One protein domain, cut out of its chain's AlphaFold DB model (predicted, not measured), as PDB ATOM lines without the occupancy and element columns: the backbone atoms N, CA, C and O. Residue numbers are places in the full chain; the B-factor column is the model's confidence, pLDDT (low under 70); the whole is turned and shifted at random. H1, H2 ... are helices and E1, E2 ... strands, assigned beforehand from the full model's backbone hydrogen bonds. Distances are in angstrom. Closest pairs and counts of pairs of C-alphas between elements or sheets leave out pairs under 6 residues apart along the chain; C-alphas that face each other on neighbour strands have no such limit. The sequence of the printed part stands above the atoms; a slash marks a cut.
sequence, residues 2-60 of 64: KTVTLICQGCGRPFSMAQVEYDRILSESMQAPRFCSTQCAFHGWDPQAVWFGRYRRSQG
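What this domain is: This is residues 2 to 60 of the 64 residues of an uncharacterized protein of Candidatus Weimeria bifida (UniProt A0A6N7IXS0). The model is an elongated, open arrangement: a two-stranded hairpin, E1 and E2, runs along much of its length, with helix H1 at one end, helix H3 at the other, and the short helix H2 between these two ends, near H3. The contacts between these parts are few, and residues 24 to 32, of which 24 to 27 belong to H1, stick out free of the rest. The printed part has 59 residues with two named strands and three named helices, in the order E1, E2, H1, H2, H3 along the chain; the sheet has the order E1 - E2 and is antiparallel, and the class is mixed, helices and strands. The whole is only just loose, close to compact, with a radius of gyration of the C-alphas of 12.7 A, and the C-alphas span 37 by 21 by 14 A.

How they stand to each other: E1, residues 3 to 7, and E2, residues 14 to 18, are antiparallel neighbours and form a hairpin, with an angle of 146 degrees between their N-to-C directions. The C-alphas of Thr 3 and Ala 18 face each other at 4.6 A, and those of Ile 7 and Pro 14 at 4.5 A. Across the pair, N of Val 4 and O of Met 17 are within hydrogen-bond range at 2.9 A, and so are N of Phe 15 and O of Leu 6 at 2.9 A. H1, residues 19 to 27, follows E2 by a tight link with no residue between them. The closest C-alphas of E1 and H1 are those of Thr 3 and Gln 19, 4.9 A apart, and the centres of the two elements are 11.5 A apart. H1 touches no helix. H2, residues 38 to 43, is apart from H1, E1 and E2. H3, residues 47 to 60, is close to H2 but not clearly touching it, with 2 pairs of C-alphas within 8 A; the closest are those of His 43 and Ala 49, 6.1 A apart. The lines of H2 and H3 stand at a steep tilt of 65 degrees, opposite ways. H3 is apart from E1, E2 and H1. In H1, H2 and H3 every pair of O i and N i+4 is within hydrogen-bond range.

Where its parts are: E1 begins at C-alpha 3, at (-5.381, 25.242, 23.042), and its first and last C-alphas, 3 and 7, are 13.3 A apart. E2 runs from residue 14 to residue 18 over 13.7 A. H1 runs from residue 19 to residue 27 over 12.2 A and ends at C-alpha 27, at (-16.297, 24.287, 35.729). H2, residues 38 to 43, measures 8.7 A from first to last C-alpha. H3, residues 47 to 60, is the longest helix by residues and measures 19.9 A; it ends at C-alpha 60, at (16.418, 44.984, 29.359).

The domain as a whole: The two C-alphas farthest apart are those of Ser 27 in H1 and Gln 59 in H3, 39.7 A, while the C-alphas of Lys 2 and Gly 60 are 33.6 A apart. The centres of H1 and H3 are the farthest from the mean of the C-alphas, at 15.0 A and 14.6 A, and that of H2 is the nearest, at 8.4 A. Without the stretch that stands free, the body has 50 residues and spans 35 by 20 by 13 A. The printed part has no cut and runs from residue 2 to residue 60 of a chain of 64 residues. The links E2 to H1 and H2 to H3 are tight, the links E1 to E2 and H1 to H2 are short, and no link is long. The mean pLDDT of the printed part is 86.5, and one printed residue, Gly 60, is under 70.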
ATOM      1  N   LYS A   2      -6.540  21.029  21.010       89.50
ATOM      2  CA  LYS A   2      -7.058  22.408  21.066       89.50
ATOM      3  C   LYS A   2      -6.428  23.144  22.251       89.50
ATOM      4  O   LYS A   2      -6.357  22.589  23.349       89.50
ATOM      5  N   THR A   3      -5.977  24.370  22.024       94.75
ATOM      6  CA  THR A   3      -5.381  25.242  23.042       94.75
ATOM      7  C   THR A   3      -6.088  26.584  23.066       94.75
ATOM      8  O   THR A   3      -6.506  27.073  22.018       94.75
ATOM      9  N   VAL A   4      -6.143  27.197  24.242       92.81
ATOM     10  CA  VAL A   4      -6.596  28.576  24.433       92.81
ATOM     11  C   VAL A   4      -5.399  29.486  24.665       92.81
ATOM     12  O   VAL A   4      -4.431  29.093  25.319       92.81
ATOM     13  N   THR A   5      -5.464  30.707  24.145       95.19
ATOM     14  CA  THR A   5      -4.476  31.750  24.430       95.19
ATOM     15  C   THR A   5      -5.019  32.670  25.512       95.19
ATOM     16  O   THR A   5      -6.106  33.225  25.378       95.19
ATOM     17  N   LEU A   6      -4.253  32.834  26.587       92.00
ATOM     18  CA  LEU A   6      -4.593  33.666  27.738       92.00
ATOM     19  C   LEU A   6      -3.490  34.693  27.987       92.00
ATOM     20  O   LEU A   6      -2.342  34.502  27.588       92.00
ATOM     21  N   ILE A   7      -3.823  35.772  28.696       91.06
ATOM     22  CA  ILE A   7      -2.837  36.753  29.159       91.06
ATOM     23  C   ILE A   7      -2.420  36.406  30.587       91.06
ATOM     24  O   ILE A   7      -3.255  36.312  31.485       91.06
ATOM     25  N   CYS A   8      -1.117  36.226  30.806       90.19
ATOM     26  CA  CYS A   8      -0.565  36.026  32.141       90.19
ATOM     27  C   CYS A   8      -0.727  37.305  32.965       90.19
ATOM     28  O   CYS A   8      -0.191  38.354  32.604       90.19
ATOM     29  N   GLN A   9      -1.394  37.217  34.109       87.31
ATOM     30  CA  GLN A   9      -1.624  38.379  34.966       87.31
ATOM     31  C   GLN A   9      -0.327  38.869  35.633       87.31
ATOM     32  O   GLN A   9      -0.111  40.074  35.760       87.31
ATOM     33  N   GLY A  10       0.602  37.955  35.932       88.38
ATOM     34  CA  GLY A  10       1.880  38.284  36.571       88.38
ATOM     35  C   GLY A  10       2.891  38.983  35.654       88.38
ATOM     36  O   GLY A  10       3.637  39.853  36.094       88.38
ATOM     37  N   CYS A  11       2.940  38.650  34.360       86.44
ATOM     38  CA  CYS A  11       3.951  39.217  33.454       86.44
ATOM     39  C   CYS A  11       3.394  39.968  32.241       86.44
ATOM     40  O   CYS A  11       4.161  40.677  31.587       86.44
ATOM     41  N   GLY A  12       2.092  39.851  31.968       86.19
ATOM     42  CA  GLY A  12       1.408  40.471  30.832       86.19
ATOM     43  C   GLY A  12       1.637  39.771  29.490       86.19
ATOM     44  O   GLY A  12       1.169  40.268  28.472       86.19
ATOM     45  N   ARG A  13       2.366  38.648  29.456       87.50
ATOM     46  CA  ARG A  13       2.654  37.926  28.208       87.50
ATOM     47  C   ARG A  13       1.523  36.960  27.844       87.50
ATOM     48  O   ARG A  13       0.949  36.353  28.756       87.50
ATOM     49  N   PRO A  14       1.233  36.781  26.544       93.25
ATOM     50  CA  PRO A  14       0.347  35.718  26.101       93.25
ATOM     51  C   PRO A  14       0.988  34.355  26.378       93.25
ATOM     52  O   PRO A  14       2.205  34.194  26.258       93.25
ATOM     53  N   PHE A  15       0.173  33.375  26.749       93.81
ATOM     54  CA  PHE A  15       0.591  31.986  26.895       93.81
ATOM     55  C   PHE A  15      -0.534  31.036  26.486       93.81
ATOM     56  O   PHE A  15      -1.710  31.406  26.500       93.81
ATOM     57  N   SER A  16      -0.154  29.818  26.109       94.56
ATOM     58  CA  SER A  16      -1.091  28.781  25.686       94.56
ATOM     59  C   SER A  16      -1.381  27.819  26.832       94.56
ATOM     60  O   SER A  16      -0.471  27.412  27.550       94.56
ATOM     61  N   MET A  17      -2.644  27.432  26.970       91.31
ATOM     62  CA  MET A  17      -3.117  26.414  27.908       91.31
ATOM     63  C   MET A  17      -3.941  25.375  27.144       91.31
ATOM     64  O   MET A  17      -4.572  25.691  26.130       91.31
ATOM     65  N   ALA A  18      -3.929  24.125  27.601       93.00
ATOM     66  CA  ALA A  18      -4.773  23.090  27.020       93.00
ATOM     67  C   ALA A  18      -6.257  23.414  27.259       93.00
ATOM     68  O   ALA A  18      -6.637  23.795  28.365       93.00
ATOM     69  N   GLN A  19      -7.110  23.220  26.245       92.38
ATOM     70  CA  GLN A  19      -8.552  23.482  26.373       92.38
ATOM     71  C   GLN A  19      -9.169  22.725  27.560       92.38
ATOM     72  O   GLN A  19      -9.922  23.304  28.327       92.38
ATOM     73  N   VAL A  20      -8.784  21.458  27.755       92.38
ATOM     74  CA  VAL A  20      -9.288  20.616  28.854       92.38
ATOM     75  C   VAL A  20      -8.981  21.188  30.238       92.38
ATOM     76  O   VAL A  20      -9.785  21.063  31.155       92.38
ATOM     77  N   GLU A  21      -7.827  21.834  30.392       88.81
ATOM     78  CA  GLU A  21      -7.428  22.459  31.649       88.81
ATOM     79  C   GLU A  21      -8.198  23.762  31.863       88.81
ATOM     80  O   GLU A  21      -8.688  24.024  32.957       88.81
ATOM     81  N   TYR A  22      -8.390  24.535  30.793       89.06
ATOM     82  CA  TYR A  22      -9.213  25.735  30.826       89.06
ATOM     83  C   TYR A  22     -10.671  25.430  31.202       89.06
ATOM     84  O   TYR A  22     -11.212  26.062  32.110       89.06
ATOM     85  N   ASP A  23     -11.273  24.421  30.571       89.94
ATOM     86  CA  ASP A  23     -12.647  23.988  30.836       89.94
ATOM     87  C   ASP A  23     -12.806  23.485  32.275       89.94
ATOM     88  O   ASP A  23     -13.785  23.829  32.941       89.94
ATOM     89  N   ARG A  24     -11.818  22.738  32.797       88.38
ATOM     90  CA  ARG A  24     -11.817  22.292  34.199       88.38
ATOM     91  C   ARG A  24     -11.916  23.482  35.143       88.38
ATOM     92  O   ARG A  24     -12.762  23.492  36.032       88.38
ATOM     93  N   ILE A  25     -11.111  24.519  34.926       85.56
ATOM     94  CA  ILE A  25     -11.118  25.652  35.847       85.56
ATOM     95  C   ILE A  25     -12.393  26.497  35.706       85.56
ATOM     96  O   ILE A  25     -12.888  27.025  36.701       85.56
ATOM     97  N   LEU A  26     -12.953  26.611  34.496       85.75
ATOM     98  CA  LEU A  26     -14.266  27.237  34.308       85.75
ATOM     99  C   LEU A  26     -15.364  26.469  35.053       85.75
ATOM    100  O   LEU A  26     -16.215  27.095  35.681       85.75
ATOM    101  N   SER A  27     -15.322  25.133  35.031       86.31
ATOM    102  CA  SER A  27     -16.297  24.287  35.729       86.31
ATOM    103  C   SER A  27     -16.242  24.441  37.251       86.31
ATOM    104  O   SER A  27     -17.273  24.411  37.917       86.31
ATOM    105  N   GLU A  28     -15.056  24.706  37.801       85.25
ATOM    106  CA  GLU A  28     -14.850  24.954  39.231       85.25
ATOM    107  C   GLU A  28     -15.331  26.359  39.665       85.25
ATOM    108  O   GLU A  28     -15.250  26.697  40.843       85.25
ATOM    109  N   SER A  29     -15.828  27.197  38.739       74.81
ATOM    110  CA  SER A  29     -16.242  28.593  38.986       74.81
ATOM    111  C   SER A  29     -15.173  29.446  39.688       74.81
ATOM    112  O   SER A  29     -15.469  30.481  40.288       74.81
ATOM    113  N   MET A  30     -13.905  29.038  39.601       73.00
ATOM    114  CA  MET A  30     -12.798  29.736  40.240       73.00
ATOM    115  C   MET A  30     -12.309  30.869  39.340       73.00
ATOM    116  O   MET A  30     -11.608  30.647  38.344       73.00
ATOM    117  N   GLN A  31     -12.596  32.112  39.737       72.31
ATOM    118  CA  GLN A  31     -11.860  33.281  39.251       72.31
ATOM    119  C   GLN A  31     -10.470  33.317  39.894       72.31
ATOM    120  O   GLN A  31     -10.177  34.131  40.765       72.31
ATOM    121  N   ALA A  32      -9.605  32.396  39.476       74.12
ATOM    122  CA  ALA A  32      -8.206  32.396  39.871       74.12
ATOM    123  C   ALA A  32      -7.357  33.153  38.832       74.12
ATOM    124  O   ALA A  32      -7.550  32.962  37.621       74.12
ATOM    125  N   PRO A  33      -6.396  33.983  39.274       81.00
ATOM    126  CA  PRO A  33      -5.454  34.636  38.382       81.00
ATOM    127  C   PRO A  33      -4.647  33.603  37.584       81.00
ATOM    128  O   PRO A  33      -4.293  32.526  38.069       81.00
ATOM    129  N   ARG A  34      -4.395  33.918  36.310       87.88
ATOM    130  CA  ARG A  34      -3.762  33.007  35.346       87.88
ATOM    131  C   ARG A  34      -2.301  33.369  35.150       87.88
ATOM    132  O   ARG A  34      -1.982  34.518  34.834       87.88
ATOM    133  N   PHE A  35      -1.422  32.382  35.278       91.06
ATOM    134  CA  PHE A  35       0.019  32.589  35.223       91.06
ATOM    135  C   PHE A  35       0.682  31.631  34.237       91.06
ATOM    136  O   PHE A  35       0.376  30.446  34.208       91.06
ATOM    137  N   CYS A  36       1.624  32.148  33.447       90.44
ATOM    138  CA  CYS A  36       2.360  31.363  32.453       90.44
ATOM    139  C   CYS A  36       3.507  30.525  33.043       90.44
ATOM    140  O   CYS A  36       4.157  29.784  32.314       90.44
ATOM    141  N   SER A  37       3.836  30.705  34.326       90.06
ATOM    142  CA  SER A  37       4.918  29.984  35.002       90.06
ATOM    143  C   SER A  37       4.735  29.994  36.518       90.06
ATOM    144  O   SER A  37       4.089  30.894  37.061       90.06
ATOM    145  N   THR A  38       5.380  29.052  37.212       88.62
ATOM    146  CA  THR A  38       5.425  28.999  38.684       88.62
ATOM    147  C   THR A  38       5.981  30.289  39.286       88.62
ATOM    148  O   THR A  38       5.465  30.780  40.281       88.62
ATOM    149  N   GLN A  39       6.980  30.900  38.639       86.69
ATOM    150  CA  GLN A  39       7.520  32.192  39.071       86.69
ATOM    151  C   GLN A  39       6.456  33.299  39.025       86.69
ATOM    152  O   GLN A  39       6.354  34.102  39.951       86.69
ATOM    153  N   CYS A  40       5.642  33.332  37.964       89.12
ATOM    154  CA  CYS A  40       4.522  34.264  37.883       89.12
ATOM    155  C   CYS A  40       3.431  33.923  38.902       89.12
ATOM    156  O   CYS A  40       2.812  34.842  39.409       89.12
ATOM    157  N   ALA A  41       3.213  32.653  39.242       89.12
ATOM    158  CA  ALA A  41       2.254  32.272  40.278       89.12
ATOM    159  C   ALA A  41       2.713  32.649  41.693       89.12
ATOM    160  O   ALA A  41       1.879  32.970  42.530       89.12
ATOM    161  N   PHE A  42       4.022  32.650  41.955       88.00
ATOM    162  CA  PHE A  42       4.576  33.018  43.257       88.00
ATOM    163  C   PHE A  42       4.568  34.537  43.483       88.00
ATOM    164  O   PHE A  42       4.188  35.004  44.550       88.00
ATOM    165  N   HIS A  43       4.940  35.319  42.464       86.81
ATOM    166  CA  HIS A  43       5.055  36.782  42.576       86.81
ATOM    167  C   HIS A  43       3.877  37.560  41.983       86.81
ATOM    168  O   HIS A  43       3.754  38.757  42.210       86.81
ATOM    169  N   GLY A  44       3.023  36.919  41.188       84.50
ATOM    170  CA  GLY A  44       1.981  37.591  40.409       84.50
ATOM    171  C   GLY A  44       0.805  38.114  41.225       84.50
ATOM    172  O   GLY A  44      -0.044  38.800  40.663       84.50
ATOM    173  N   TRP A  45       0.771  37.801  42.520       83.69
ATOM    174  CA  TRP A  45      -0.177  38.338  43.494       83.69
ATOM    175  C   TRP A  45       0.295  39.649  44.124       83.69
ATOM    176  O   TRP A  45      -0.528  40.373  44.673       83.69
ATOM    177  N   ASP A  46       1.594  39.957  44.047       88.00
ATOM    178  CA  ASP A  46       2.176  41.198  44.551       88.00
ATOM    179  C   ASP A  46       2.253  42.231  43.408       88.00
ATOM    180  O   ASP A  46       3.073  42.087  42.489       88.00
ATOM    181  N   PRO A  47       1.433  43.302  43.443       83.94
ATOM    182  CA  PRO A  47       1.442  44.333  42.412       83.94
ATOM    183  C   PRO A  47       2.808  45.006  42.242       83.94
ATOM    184  O   PRO A  47       3.172  45.372  41.122       83.94
ATOM    185  N   GLN A  48       3.584  45.149  43.323       87.12
ATOM    186  CA  GLN A  48       4.903  45.773  43.288       87.12
ATOM    187  C   GLN A  48       5.915  44.869  42.579       87.12
ATOM    188  O   GLN A  48       6.646  45.339  41.702       87.12
ATOM    189  N   ALA A  49       5.916  43.566  42.874       84.38
ATOM    190  CA  ALA A  49       6.749  42.592  42.169       84.38
ATOM    191  C   ALA A  49       6.389  42.497  40.676       84.38
ATOM    192  O   ALA A  49       7.278  42.463  39.816       84.38
ATOM    193  N   VAL A  50       5.093  42.513  40.345       84.69
ATOM    194  CA  VAL A  50       4.604  42.545  38.956       84.69
ATOM    195  C   VAL A  50       5.086  43.801  38.237       84.69
ATOM    196  O   VAL A  50       5.634  43.702  37.131       84.69
ATOM    197  N   TRP A  51       4.919  44.974  38.852       85.69
ATOM    198  CA  TRP A  51       5.361  46.252  38.297       85.69
ATOM    199  C   TRP A  51       6.875  46.272  38.078       85.69
ATOM    200  O   TRP A  51       7.328  46.541  36.965       85.69
ATOM    201  N   PHE A  52       7.662  45.890  39.086       84.69
ATOM    202  CA  PHE A  52       9.122  45.869  38.999       84.69
ATOM    203  C   PHE A  52       9.612  44.891  37.926       84.69
ATOM    204  O   PHE A  52      10.498  45.210  37.131       84.69
ATOM    205  N   GLY A  53       8.990  43.712  37.833       82.12
ATOM    206  CA  GLY A  53       9.272  42.747  36.777       82.12
ATOM    207  C   GLY A  53       8.985  43.304  35.381       82.12
ATOM    208  O   GLY A  53       9.767  43.068  34.459       82.12
ATOM    209  N   ARG A  54       7.884  44.051  35.206       82.56
ATOM    210  CA  ARG A  54       7.557  44.734  33.939       82.56
ATOM    211  C   ARG A  54       8.576  45.831  33.621       82.56
ATOM    212  O   ARG A  54       9.122  45.816  32.522       82.56
ATOM    213  N   TYR A  55       8.889  46.691  34.587       84.62
ATOM    214  CA  TYR A  55       9.873  47.770  34.463       84.62
ATOM    215  C   TYR A  55      11.268  47.253  34.070       84.62
ATOM    216  O   TYR A  55      11.884  47.726  33.115       84.62
ATOM    217  N   ARG A  56      11.757  46.205  34.740       84.38
ATOM    218  CA  ARG A  56      13.053  45.596  34.417       84.38
ATOM    219  C   ARG A  56      13.080  45.018  32.998       84.38
ATOM    220  O   ARG A  56      14.097  45.121  32.316       84.38
ATOM    221  N   ARG A  57      11.974  44.425  32.530       80.19
ATOM    222  CA  ARG A  57      11.862  43.909  31.154       80.19
ATOM    223  C   ARG A  57      11.846  45.026  30.112       80.19
ATOM    224  O   ARG A  57      12.477  44.850  29.075       80.19
ATOM    225  N   SER A  58      11.183  46.154  30.378       82.12
ATOM    226  CA  SER A  58      11.207  47.299  29.456       82.12
ATOM    227  C   SER A  58      12.596  47.924  29.333       82.12
ATOM    228  O   SER A  58      12.943  48.392  28.257       82.12
ATOM    229  N   GLN A  59      13.419  47.874  30.385       81.75
ATOM    230  CA  GLN A  59      14.806  48.353  30.318       81.75
ATOM    231  C   GLN A  59      15.773  47.339  29.692       81.75
ATOM    232  O   GLN A  59      16.657  47.712  28.930       81.75
ATOM    233  N   GLY A  60      15.593  46.042  29.957       62.31
ATOM    234  CA  GLY A  60      16.418  44.984  29.359       62.31
ATOM    235  C   GLY A  60      16.200  44.780  27.854       62.31
ATOM    236  O   GLY A  60      17.055  44.192  27.199       62.31
TER     237      GLY A  60